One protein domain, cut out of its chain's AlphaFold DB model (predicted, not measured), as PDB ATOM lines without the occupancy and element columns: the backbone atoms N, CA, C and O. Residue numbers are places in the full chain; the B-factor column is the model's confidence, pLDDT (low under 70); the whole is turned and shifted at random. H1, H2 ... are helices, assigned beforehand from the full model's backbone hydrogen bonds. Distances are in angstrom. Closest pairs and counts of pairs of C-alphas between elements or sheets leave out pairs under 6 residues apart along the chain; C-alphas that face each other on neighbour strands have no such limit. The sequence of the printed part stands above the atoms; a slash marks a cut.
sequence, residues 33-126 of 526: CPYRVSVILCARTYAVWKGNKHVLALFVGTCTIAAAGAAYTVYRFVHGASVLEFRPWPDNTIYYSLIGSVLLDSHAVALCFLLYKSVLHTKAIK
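What this domain is: This is residues 33 to 126 of the 526 residues of an uncharacterized protein of Schizopora paradoxa (UniProt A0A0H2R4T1). A long helix, H2, runs through a loose, elongated assembly; H1 meets its first part in a helical hairpin, and H3 meets its middle at a slant, so that H3 and the last part of H2 open like a V whose wide end is bridged by residues 80 to 91. H4 follows H3 and packs on H1 with its first part, while its residues 118 to 126 stick out at the opposite end. The printed part has 94 residues with four named helices, H1 to H4 in chain order, and no named strand: all helix. It is loose, with a radius of gyration of the C-alphas of 17.2 A and spans of 57 by 28 by 21 A.

How they stand to each other: Begin with H2, residues 53 to 79. H1, residues 35 to 48, only just touches it, with 3 pairs of C-alphas within 8 A, the closest Tyr 46 and Leu 56 at 6.5 A; they run opposite ways at a shallow tilt of 18 degrees. H3, residues 92 to 104, touches residues 62 to 70 of H2, at a steep tilt of 47 degrees, opposite ways; the closest C-alphas, of Ala 66 and Leu 103, are 5.3 A apart. H4, residues 106 to 126, touches H1 with residues 106 to 114 alone, the same way at a shallow tilt of 21 degrees; the closest C-alphas, of Ser 38 and His 107, are 5.9 A apart. H2 and H4 are close but not clearly touching, and H1 and H3 are apart. H1, H2 and H4 form an up-and-down bundle, each running against the one before it in the chain. In H1, H2, H3 and H4 every O i to N i+4 pair is within hydrogen-bond range.

Where its parts are: Find C-alpha 53 at (126.577, 194.457, 170.501); from there H2 runs 38.1 A to C-alpha 79. H1 starts at C-alpha 35, (134.248, 215.197, 168.818), and spans 19.8 A; H3 spans 18.0 A. H4 runs 30.4 A to C-alpha 126 at (101.691, 201.228, 177.963).

The domain as a whole: Look to the C-alphas of Val 83 and Lys 126 for the two farthest apart, 58.4 A. The printed part has no cut; the link from H2 to H3 is long, with 12 residues, and the other two are tight. Confidence is under 70 at residues 33 to 34 and 81 to 104.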
ATOM      1  N   CYS A  33     137.259 220.682 171.291       63.09
ATOM      2  CA  CYS A  33     137.218 219.735 170.179       63.09
ATOM      3  C   CYS A  33     135.825 219.065 170.091       63.09
ATOM      4  O   CYS A  33     135.459 218.336 171.022       63.09
ATOM      5  N   PRO A  34     135.030 219.305 169.022       66.38
ATOM      6  CA  PRO A  34     133.596 218.984 169.003       66.38
ATOM      7  C   PRO A  34     133.325 217.483 169.165       66.38
ATOM      8  O   PRO A  34     132.376 217.086 169.839       66.38
ATOM      9  N   TYR A  35     134.243 216.650 168.664       71.31
ATOM     10  CA  TYR A  35     134.248 215.197 168.818       71.31
ATOM     11  C   TYR A  35     134.104 214.716 170.274       71.31
ATOM     12  O   TYR A  35     133.537 213.646 170.496       71.31
ATOM     13  N   ARG A  36     134.541 215.494 171.283       77.81
ATOM     14  CA  ARG A  36     134.355 215.127 172.702       77.81
ATOM     15  C   ARG A  36     132.874 215.003 173.081       77.81
ATOM     16  O   ARG A  36     132.532 214.115 173.860       77.81
ATOM     17  N   VAL A  37     131.987 215.828 172.517       80.38
ATOM     18  CA  VAL A  37     130.547 215.762 172.825       80.38
ATOM     19  C   VAL A  37     129.896 214.562 172.128       80.38
ATOM     20  O   VAL A  37     129.163 213.819 172.785       80.38
ATOM     21  N   SER A  38     130.237 214.298 170.859       79.31
ATOM     22  CA  SER A  38     129.810 213.081 170.146       79.31
ATOM     23  C   SER A  38     130.216 211.810 170.896       79.31
ATOM     24  O   SER A  38     129.375 210.945 171.126       79.31
ATOM     25  N   VAL A  39     131.475 211.704 171.347       82.19
ATOM     26  CA  VAL A  39     131.977 210.532 172.092       82.19
ATOM     27  C   VAL A  39     131.180 210.293 173.378       82.19
ATOM     28  O   VAL A  39     130.748 209.165 173.623       82.19
ATOM     29  N   ILE A  40     130.924 211.338 174.172       86.69
ATOM     30  CA  ILE A  40     130.140 211.230 175.415       86.69
ATOM     31  C   ILE A  40     128.690 210.809 175.119       86.69
ATOM     32  O   ILE A  40     128.130 209.981 175.842       86.69
ATOM     33  N   LEU A  41     128.076 211.323 174.048       84.56
ATOM     34  CA  LEU A  41     126.727 210.920 173.634       84.56
ATOM     35  C   LEU A  41     126.677 209.463 173.155       84.56
ATOM     36  O   LEU A  41     125.784 208.725 173.577       84.56
ATOM     37  N   CYS A  42     127.637 209.013 172.344       83.25
ATOM     38  CA  CYS A  42     127.726 207.620 171.897       83.25
ATOM     39  C   CYS A  42     127.937 206.660 173.082       83.25
ATOM     40  O   CYS A  42     127.210 205.672 173.205       83.25
ATOM     41  N   ALA A  43     128.850 206.985 174.008       87.50
ATOM     42  CA  ALA A  43     129.104 206.189 175.212       87.50
ATOM     43  C   ALA A  43     127.856 206.070 176.106       87.50
ATOM     44  O   ALA A  43     127.451 204.961 176.468       87.50
ATOM     45  N   ARG A  44     127.181 207.194 176.387       87.19
ATOM     46  CA  ARG A  44     125.923 207.210 177.154       87.19
ATOM     47  C   ARG A  44     124.809 206.441 176.456       87.19
ATOM     48  O   ARG A  44     124.074 205.710 177.117       87.19
ATOM     49  N   THR A  45     124.701 206.549 175.134       86.94
ATOM     50  CA  THR A  45     123.696 205.805 174.365       86.94
ATOM     51  C   THR A  45     123.966 204.303 174.450       86.94
ATOM     52  O   THR A  45     123.071 203.547 174.820       86.94
ATOM     53  N   TYR A  46     125.206 203.856 174.239       88.44
ATOM     54  CA  TYR A  46     125.598 202.451 174.397       88.44
ATOM     55  C   TYR A  46     125.326 201.903 175.817       88.44
ATOM     56  O   TYR A  46     124.777 200.803 175.963       88.44
ATOM     57  N   ALA A  47     125.605 202.692 176.861       89.50
ATOM     58  CA  ALA A  47     125.279 202.345 178.247       89.50
ATOM     59  C   ALA A  47     123.759 202.212 178.480       89.50
ATOM     60  O   ALA A  47     123.299 201.216 179.044       89.50
ATOM     61  N   VAL A  48     122.956 203.155 177.972       90.88
ATOM     62  CA  VAL A  48     121.479 203.096 177.991       90.88
ATOM     63  C   VAL A  48     120.947 201.878 177.218       90.88
ATOM     64  O   VAL A  48     119.927 201.286 177.589       90.88
ATOM     65  N   TRP A  49     121.646 201.428 176.177       92.38
ATOM     66  CA  TRP A  49     121.362 200.186 175.448       92.38
ATOM     67  C   TRP A  49     121.893 198.908 176.129       92.38
ATOM     68  O   TRP A  49     121.893 197.847 175.509       92.38
ATOM     69  N   LYS A  50     122.266 198.975 177.420       92.94
ATOM     70  CA  LYS A  50     122.745 197.849 178.252       92.94
ATOM     71  C   LYS A  50     123.923 197.074 177.636       92.94
ATOM     72  O   LYS A  50     124.110 195.899 177.938       92.94
ATOM     73  N   GLY A  51     124.718 197.717 176.781       89.44
ATOM     74  CA  GLY A  51     125.837 197.061 176.112       89.44
ATOM     75  C   GLY A  51     125.462 196.177 174.913       89.44
ATOM     76  O   GLY A  51     126.210 195.258 174.591       89.44
ATOM     77  N   ASN A  52     124.313 196.402 174.257       93.56
ATOM     78  CA  ASN A  52     123.926 195.632 173.067       93.56
ATOM     79  C   ASN A  52     124.996 195.735 171.954       93.56
ATOM     80  O   ASN A  52     125.274 196.823 171.444       93.56
ATOM     81  N   LYS A  53     125.545 194.582 171.544       92.56
ATOM     82  CA  LYS A  53     126.577 194.457 170.501       92.56
ATOM     83  C   LYS A  53     126.156 195.056 169.155       92.56
ATOM     84  O   LYS A  53     126.988 195.677 168.508       92.56
ATOM     85  N   HIS A  54     124.888 194.933 168.758       90.94
ATOM     86  CA  HIS A  54     124.395 195.479 167.485       90.94
ATOM     87  C   HIS A  54     124.402 197.014 167.495       90.94
ATOM     88  O   HIS A  54     124.815 197.647 166.531       90.94
ATOM     89  N   VAL A  55     124.036 197.621 168.630       88.56
ATOM     90  CA  VAL A  55     124.100 199.080 168.816       88.56
ATOM     91  C   VAL A  55     125.554 199.561 168.807       88.56
ATOM     92  O   VAL A  55     125.848 200.588 168.201       88.56
ATOM     93  N   LEU A  56     126.483 198.805 169.407       89.75
ATOM     94  CA  LEU A  56     127.916 199.107 169.310       89.75
ATOM     95  C   LEU A  56     128.432 199.000 167.871       89.75
ATOM     96  O   LEU A  56     129.146 199.892 167.431       89.75
ATOM     97  N   ALA A  57     128.058 197.948 167.138       89.56
ATOM     98  CA  ALA A  57     128.455 197.759 165.745       89.56
ATOM     99  C   ALA A  57     127.943 198.896 164.844       89.56
ATOM    100  O   ALA A  57     128.702 199.404 164.024       89.56
ATOM    101  N   LEU A  58     126.707 199.364 165.055       87.62
ATOM    102  CA  LEU A  58     126.148 200.522 164.349       87.62
ATOM    103  C   LEU A  58     126.875 201.833 164.695       87.62
ATOM    104  O   LEU A  58     127.156 202.624 163.794       87.62
ATOM    105  N   PHE A  59     127.241 202.064 165.962       86.00
ATOM    106  CA  PHE A  59     128.059 203.225 166.342       86.00
ATOM    107  C   PHE A  59     129.479 203.158 165.769       86.00
ATOM    108  O   PHE A  59     129.954 204.142 165.211       86.00
ATOM    109  N   VAL A  60     130.150 202.007 165.853       88.25
ATOM    110  CA  VAL A  60     131.494 201.831 165.281       88.25
ATOM    111  C   VAL A  60     131.451 201.993 163.761       88.25
ATOM    112  O   VAL A  60     132.256 202.746 163.229       88.25
ATOM    113  N   GLY A  61     130.483 201.376 163.077       88.25
ATOM    114  CA  GLY A  61     130.304 201.474 161.626       88.25
ATOM    115  C   GLY A  61     130.003 202.896 161.146       88.25
ATOM    116  O   GLY A  61     130.621 203.373 160.200       88.25
ATOM    117  N   THR A  62     129.112 203.626 161.823       84.25
ATOM    118  CA  THR A  62     128.863 205.039 161.480       84.25
ATOM    119  C   THR A  62     130.092 205.914 161.742       84.25
ATOM    120  O   THR A  62     130.413 206.756 160.904       84.25
ATOM    121  N   CYS A  63     130.849 205.675 162.819       82.50
ATOM    122  CA  CYS A  63     132.119 206.364 163.061       82.50
ATOM    123  C   CYS A  63     133.222 206.016 162.041       82.50
ATOM    124  O   CYS A  63     133.958 206.920 161.643       82.50
ATOM    125  N   THR A  64     133.355 204.763 161.590       86.31
ATOM    126  CA  THR A  64     134.376 204.391 160.592       86.31
ATOM    127  C   THR A  64     134.038 204.915 159.202       86.31
ATOM    128  O   THR A  64     134.934 205.429 158.537       86.31
ATOM    129  N   ILE A  65     132.769 204.881 158.777       84.62
ATOM    130  CA  ILE A  65     132.360 205.472 157.491       84.62
ATOM    131  C   ILE A  65     132.500 207.005 157.545       84.62
ATOM    132  O   ILE A  65     132.982 207.599 156.581       84.62
ATOM    133  N   ALA A  66     132.185 207.657 158.674       81.81
ATOM    134  CA  ALA A  66     132.434 209.093 158.853       81.81
ATOM    135  C   ALA A  66     133.932 209.441 158.758       81.81
ATOM    136  O   ALA A  66     134.305 210.389 158.063       81.81
ATOM    137  N   ALA A  67     134.802 208.658 159.407       83.19
ATOM    138  CA  ALA A  67     136.251 208.844 159.348       83.19
ATOM    139  C   ALA A  67     136.816 208.592 157.938       83.19
ATOM    140  O   ALA A  67     137.641 209.371 157.465       83.19
ATOM    141  N   ALA A  68     136.337 207.557 157.239       85.81
ATOM    142  CA  ALA A  68     136.711 207.275 155.854       85.81
ATOM    143  C   ALA A  68     136.242 208.385 154.897       85.81
ATOM    144  O   ALA A  68     137.006 208.814 154.035       85.81
ATOM    145  N   GLY A  69     135.026 208.910 155.087       84.50
ATOM    146  CA  GLY A  69     134.508 210.054 154.335       84.50
ATOM    147  C   GLY A  69     135.344 211.321 154.543       84.50
ATOM    148  O   GLY A  69     135.713 211.972 153.569       84.50
ATOM    149  N   ALA A  70     135.714 211.630 155.789       81.75
ATOM    150  CA  ALA A  70     136.597 212.754 156.108       81.75
ATOM    151  C   ALA A  70     138.016 212.574 155.531       81.75
ATOM    152  O   ALA A  70     138.587 213.514 154.981       81.75
ATOM    153  N   ALA A  71     138.577 211.363 155.591       85.56
ATOM    154  CA  ALA A  71     139.857 211.058 154.952       85.56
ATOM    155  C   ALA A  71     139.779 211.212 153.420       85.56
ATOM    156  O   ALA A  71     140.703 211.748 152.810       85.56
ATOM    157  N   TYR A  72     138.665 210.811 152.800       83.75
ATOM    158  CA  TYR A  72     138.444 210.939 151.358       83.75
ATOM    159  C   TYR A  72     138.269 212.395 150.899       83.75
ATOM    160  O   TYR A  72     138.801 212.772 149.850       83.75
ATOM    161  N   THR A  73     137.584 213.247 151.672       81.50
ATOM    162  CA  THR A  73     137.478 214.680 151.344       81.50
ATOM    163  C   THR A  73     138.817 215.398 151.502       81.50
ATOM    164  O   THR A  73     139.182 216.172 150.617       81.50
ATOM    165  N   VAL A  74     139.601 215.086 152.541       85.06
ATOM    166  CA  VAL A  74     140.981 215.594 152.684       85.06
ATOM    167  C   VAL A  74     141.878 215.090 151.547       85.06
ATOM    168  O   VAL A  74     142.616 215.881 150.964       85.06
ATOM    169  N   TYR A  75     141.777 213.814 151.160       85.88
ATOM    170  CA  TYR A  75     142.516 213.257 150.023       85.88
ATOM    171  C   TYR A  75     142.205 214.000 148.714       85.88
ATOM    172  O   TYR A  75     143.137 214.409 148.017       85.88
ATOM    173  N   ARG A  76     140.917 214.236 148.405       83.69
ATOM    174  CA  ARG A  76     140.487 215.029 147.235       83.69
ATOM    175  C   ARG A  76     140.949 216.485 147.304       83.69
ATOM    176  O   ARG A  76     141.292 217.049 146.270       83.69
ATOM    177  N   PHE A  77     140.966 217.093 148.489       83.44
ATOM    178  CA  PHE A  77     141.452 218.462 148.668       83.44
ATOM    179  C   PHE A  77     142.959 218.568 148.383       83.44
ATOM    180  O   PHE A  77     143.380 219.449 147.641       83.44
ATOM    181  N   VAL A  78     143.762 217.634 148.907       88.69
ATOM    182  CA  VAL A  78     145.230 217.627 148.746       88.69
ATOM    183  C   VAL A  78     145.671 217.310 147.313       88.69
ATOM    184  O   VAL A  78     146.620 217.919 146.829       88.69
ATOM    185  N   HIS A  79     144.997 216.386 146.622       85.44
ATOM    186  CA  HIS A  79     145.349 216.017 145.241       85.44
ATOM    187  C   HIS A  79     144.707 216.927 144.182       85.44
ATOM    188  O   HIS A  79     145.009 216.795 142.999       85.44
ATOM    189  N   GLY A  80     143.840 217.857 144.594       83.62
ATOM    190  CA  GLY A  80     143.037 218.675 143.695       83.62
ATOM    191  C   GLY A  80     141.904 217.889 143.024       83.62
ATOM    192  O   GLY A  80     141.929 216.664 142.892       83.62
ATOM    193  N   ALA A  81     140.886 218.614 142.556       66.44
ATOM    194  CA  ALA A  81     139.736 218.009 141.879       66.44
ATOM    195  C   ALA A  81     140.090 217.359 140.522       66.44
ATOM    196  O   ALA A  81     139.332 216.523 140.042       66.44
ATOM    197  N   SER A  82     141.230 217.723 139.927       60.81
ATOM    198  CA  SER A  82     141.664 217.327 138.580       60.81
ATOM    199  C   SER A  82     142.392 215.981 138.490       60.81
ATOM    200  O   SER A  82     142.451 215.413 137.407       60.81
ATOM    201  N   VAL A  83     142.940 215.444 139.587       60.59
ATOM    202  CA  VAL A  83     143.729 214.188 139.552       60.59
ATOM    203  C   VAL A  83     142.842 212.931 139.564       60.59
ATOM    204  O   VAL A  83     143.297 211.840 139.231       60.59
ATOM    205  N   LEU A  84     141.555 213.067 139.899       56.31
ATOM    206  CA  LEU A  84     140.569 211.986 139.811       56.31
ATOM    207  C   LEU A  84     139.698 212.131 138.557       56.31
ATOM    208  O   LEU A  84     138.498 212.380 138.653       56.31
ATOM    209  N   GLU A  85     140.278 211.834 137.393       59.78
ATOM    210  CA  GLU A  85     139.556 211.606 136.124       59.78
ATOM    211  C   GLU A  85     138.738 210.284 136.128       59.78
ATOM    212  O   GLU A  85     138.338 209.741 135.102       59.78
ATOM    213  N   PHE A  86     138.435 209.755 137.319       51.16
ATOM    214  CA  PHE A  86     137.491 208.661 137.508       51.16
ATOM    215  C   PHE A  86     136.080 209.144 137.155       51.16
ATOM    216  O   PHE A  86     135.396 209.766 137.971       51.16
ATOM    217  N   ARG A  87     135.643 208.801 135.940       55.81
ATOM    218  CA  ARG A  87     134.331 209.129 135.367       55.81
ATOM    219  C   ARG A  87     133.403 207.896 135.278       55.81
ATOM    220  O   ARG A  87     133.045 207.512 134.169       55.81
ATOM    221  N   PRO A  88     132.987 207.256 136.396       51.62
ATOM    222  CA  PRO A  88     131.967 206.210 136.339       51.62
ATOM    223  C   PRO A  88     130.571 206.805 136.093       51.62
ATOM    224  O   PRO A  88     129.869 206.326 135.215       51.62
ATOM    225  N   TRP A  89     130.197 207.881 136.801       52.72
ATOM    226  CA  TRP A  89     128.970 208.677 136.607       52.72
ATOM    227  C   TRP A  89     129.245 210.161 136.931       52.72
ATOM    228  O   TRP A  89     130.105 210.431 137.780       52.72
ATOM    229  N   PRO A  90     128.515 211.113 136.314       51.44
ATOM    230  CA  PRO A  90     128.546 212.526 136.699       51.44
ATOM    231  C   PRO A  90     127.977 212.772 138.116       51.44
ATOM    232  O   PRO A  90     127.350 211.904 138.719       51.44
ATOM    233  N   ASP A  91     128.240 213.966 138.655       62.75
ATOM    234  CA  ASP A  91     127.576 214.617 139.806       62.75
ATOM    235  C   ASP A  91     127.606 213.924 141.190       62.75
ATOM    236  O   ASP A  91     127.110 214.456 142.188       62.75
ATOM    237  N   ASN A  92     128.304 212.794 141.320       60.94
ATOM    238  CA  ASN A  92     128.470 212.077 142.593       60.94
ATOM    239  C   ASN A  92     129.195 212.861 143.713       60.94
ATOM    240  O   ASN A  92     129.163 212.443 144.871       60.94
ATOM    241  N   THR A  93     129.836 213.998 143.426       62.06
ATOM    242  CA  THR A  93     130.434 214.874 144.457       62.06
ATOM    243  C   THR A  93     129.396 215.380 145.459       62.06
ATOM    244  O   THR A  93     129.693 215.450 146.654       62.06
ATOM    245  N   ILE A  94     128.166 215.649 145.005       62.28
ATOM    246  CA  ILE A  94     127.047 216.023 145.877       62.28
ATOM    247  C   ILE A  94     126.673 214.844 146.784       62.28
ATOM    248  O   ILE A  94     126.516 215.037 147.986       62.28
ATOM    249  N   TYR A  95     126.625 213.615 146.260       62.28
ATOM    250  CA  TYR A  95     126.335 212.419 147.059       62.28
ATOM    251  C   TYR A  95     127.377 212.169 148.156       62.28
ATOM    252  O   TYR A  95     126.993 211.957 149.304       62.28
ATOM    253  N   TYR A  96     128.678 212.260 147.863       63.69
ATOM    254  CA  TYR A  96     129.711 212.099 148.900       63.69
ATOM    255  C   TYR A  96     129.704 213.243 149.930       63.69
ATOM    256  O   TYR A  96     129.937 212.993 151.112       63.69
ATOM    257  N   SER A  97     129.370 214.473 149.522       63.16
ATOM    258  CA  SER A  97     129.148 215.603 150.440       63.16
ATOM    259  C   SER A  97     127.915 215.399 151.337       63.16
ATOM    260  O   SER A  97     127.943 215.667 152.542       63.16
ATOM    261  N   LEU A  98     126.828 214.860 150.781       63.59
ATOM    262  CA  LEU A  98     125.561 214.640 151.480       63.59
ATOM    263  C   LEU A  98     125.632 213.431 152.430       63.59
ATOM    264  O   LEU A  98     125.197 213.528 153.573       63.59
ATOM    265  N   ILE A  99     126.276 212.337 152.015       66.19
ATOM    266  CA  ILE A  99     126.653 211.220 152.899       66.19
ATOM    267  C   ILE A  99     127.603 211.723 153.997       66.19
ATOM    268  O   ILE A  99     127.392 211.433 155.174       66.19
ATOM    269  N   GLY A 100     128.603 212.535 153.636       65.62
ATOM    270  CA  GLY A 100     129.536 213.153 154.577       65.62
ATOM    271  C   GLY A 100     128.838 213.993 155.647       65.62
ATOM    272  O   GLY A 100     129.080 213.788 156.830       65.62
ATOM    273  N   SER A 101     127.930 214.892 155.266       65.88
ATOM    274  CA  SER A 101     127.182 215.746 156.208       65.88
ATOM    275  C   SER A 101     126.199 214.962 157.088       65.88
ATOM    276  O   SER A 101     126.150 215.207 158.293       65.88
ATOM    277  N   VAL A 102     125.488 213.970 156.536       62.16
ATOM    278  CA  VAL A 102     124.598 213.079 157.310       62.16
ATOM    279  C   VAL A 102     125.379 212.222 158.321       62.16
ATOM    280  O   VAL A 102     124.871 211.951 159.408       62.16
ATOM    281  N   LEU A 103     126.620 211.832 158.011       59.09
ATOM    282  CA  LEU A 103     127.503 211.098 158.929       59.09
ATOM    283  C   LEU A 103     128.237 212.004 159.934       59.09
ATOM    284  O   LEU A 103     128.451 211.601 161.081       59.09
ATOM    285  N   LEU A 104     128.607 213.224 159.536       62.94
ATOM    286  CA  LEU A 104     129.199 214.231 160.424       62.94
ATOM    287  C   LEU A 104     128.213 214.638 161.525       62.94
ATOM    288  O   LEU A 104     128.619 214.741 162.687       62.94
ATOM    289  N   ASP A 105     126.911 214.720 161.214       75.31
ATOM    290  CA  ASP A 105     125.834 214.833 162.212       75.31
ATOM    291  C   ASP A 105     125.565 213.497 162.955       75.31
ATOM    292  O   ASP A 105     124.441 213.084 163.239       75.31
ATOM    293  N   SER A 106     126.656 212.839 163.355       73.19
ATOM    294  CA  SER A 106     126.752 211.802 164.390       73.19
ATOM    295  C   SER A 106     125.929 212.122 165.650       73.19
ATOM    296  O   SER A 106     125.369 211.221 166.281       73.19
ATOM    297  N   HIS A 107     125.788 213.410 165.979       79.62
ATOM    298  CA  HIS A 107     124.873 213.926 166.996       79.62
ATOM    299  C   HIS A 107     123.408 213.565 166.704       79.62
ATOM    300  O   HIS A 107     122.713 213.072 167.598       79.62
ATOM    301  N   ALA A 108     122.921 213.779 165.478       82.75
ATOM    302  CA  ALA A 108     121.584 213.360 165.072       82.75
ATOM    303  C   ALA A 108     121.400 211.842 165.134       82.75
ATOM    304  O   ALA A 108     120.386 211.406 165.679       82.75
ATOM    305  N   VAL A 109     122.375 211.045 164.686       80.88
ATOM    306  CA  VAL A 109     122.317 209.572 164.770       80.88
ATOM    307  C   VAL A 109     122.194 209.102 166.227       80.88
ATOM    308  O   VAL A 109     121.268 208.356 166.563       80.88
ATOM    309  N   ALA A 110     123.056 209.590 167.125       81.38
ATOM    310  CA  ALA A 110     122.997 209.258 168.551       81.38
ATOM    311  C   ALA A 110     121.658 209.674 169.192       81.38
ATOM    312  O   ALA A 110     121.049 208.901 169.936       81.38
ATOM    313  N   LEU A 111     121.152 210.868 168.862       80.94
ATOM    314  CA  LEU A 111     119.866 211.358 169.364       80.94
ATOM    315  C   LEU A 111     118.669 210.582 168.789       80.94
ATOM    316  O   LEU A 111     117.701 210.364 169.516       80.94
ATOM    317  N   CYS A 112     118.735 210.089 167.551       83.75
ATOM    318  CA  CYS A 112     117.725 209.189 166.987       83.75
ATOM    319  C   CYS A 112     117.682 207.843 167.730       83.75
ATOM    320  O   CYS A 112     116.592 207.369 168.050       83.75
ATOM    321  N   PHE A 113     118.829 207.262 168.108       83.38
ATOM    322  CA  PHE A 113     118.857 206.060 168.956       83.38
ATOM    323  C   PHE A 113     118.314 206.304 170.374       83.38
ATOM    324  O   PHE A 113     117.692 205.405 170.948       83.38
ATOM    325  N   LEU A 114     118.514 207.497 170.945       85.12
ATOM    326  CA  LEU A 114     117.946 207.882 172.245       85.12
ATOM    327  C   LEU A 114     116.426 208.129 172.174       85.12
ATOM    328  O   LEU A 114     115.698 207.702 173.070       85.12
ATOM    329  N   LEU A 115     115.930 208.744 171.096       85.50
ATOM    330  CA  LEU A 115     114.492 208.919 170.839       85.50
ATOM    331  C   LEU A 115     113.791 207.578 170.567       85.50
ATOM    332  O   LEU A 115     112.734 207.302 171.127       85.50
ATOM    333  N   TYR A 116     114.398 206.696 169.773       87.25
ATOM    334  CA  TYR A 116     113.877 205.345 169.550       87.25
ATOM    335  C   TYR A 116     113.803 204.551 170.865       87.25
ATOM    336  O   TYR A 116     112.788 203.916 171.159       87.25
ATOM    337  N   LYS A 117     114.832 204.668 171.717       86.56
ATOM    338  CA  LYS A 117     114.838 204.096 173.070       86.56
ATOM    339  C   LYS A 117     113.687 204.627 173.936       86.56
ATOM    340  O   LYS A 117     113.049 203.823 174.616       86.56
ATOM    341  N   SER A 118     113.416 205.937 173.935       85.31
ATOM    342  CA  SER A 118     112.328 206.503 174.748       85.31
ATOM    343  C   SER A 118     110.953 206.049 174.248       85.31
ATOM    344  O   SER A 118     110.132 205.628 175.061       85.31
ATOM    345  N   VAL A 119     110.734 205.993 172.929       87.31
ATOM    346  CA  VAL A 119     109.503 205.443 172.329       87.31
ATOM    347  C   VAL A 119     109.303 203.965 172.691       87.31
ATOM    348  O   VAL A 119     108.193 203.576 173.059       87.31
ATOM    349  N   LEU A 120     110.356 203.138 172.648       87.00
ATOM    350  CA  LEU A 120     110.284 201.740 173.095       87.00
ATOM    351  C   LEU A 120     109.959 201.622 174.592       87.00
ATOM    352  O   LEU A 120     109.152 200.776 174.973       87.00
ATOM    353  N   HIS A 121     110.540 202.477 175.437       83.56
ATOM    354  CA  HIS A 121     110.255 202.487 176.874       83.56
ATOM    355  C   HIS A 121     108.796 202.874 177.158       83.56
ATOM    356  O   HIS A 121     108.112 202.191 177.917       83.56
ATOM    357  N   THR A 122     108.285 203.904 176.483       84.12
ATOM    358  CA  THR A 122     106.879 204.322 176.552       84.12
ATOM    359  C   THR A 122     105.925 203.216 176.095       84.12
ATOM    360  O   THR A 122     104.926 202.961 176.768       84.12
ATOM    361  N   LYS A 123     106.240 202.495 175.007       85.31
ATOM    362  CA  LYS A 123     105.467 201.312 174.587       85.31
ATOM    363  C   LYS A 123     105.477 200.214 175.656       85.31
ATOM    364  O   LYS A 123     104.420 199.676 175.970       85.31
ATOM    365  N   ALA A 124     106.634 199.924 176.253       87.12
ATOM    366  CA  ALA A 124     106.768 198.916 177.307       87.12
ATOM    367  C   ALA A 124     106.059 199.292 178.625       87.12
ATOM    368  O   ALA A 124     105.687 198.398 179.381       87.12
ATOM    369  N   ILE A 125     105.851 200.587 178.896       84.94
ATOM    370  CA  ILE A 125     104.979 201.060 179.984       84.94
ATOM    371  C   ILE A 125     103.510 200.868 179.595       84.94
ATOM    372  O   ILE A 125     102.769 200.242 180.351       84.94
ATOM    373  N   LYS A 126     103.089 201.347 178.412       84.19
ATOM    374  CA  LYS A 126     101.691 201.228 177.963       84.19
ATOM    375  C   LYS A 126     101.216 199.772 177.958       84.19
ATOM    376  O   LYS A 126     100.114 199.501 178.400       84.19
TER     377      LYS A 126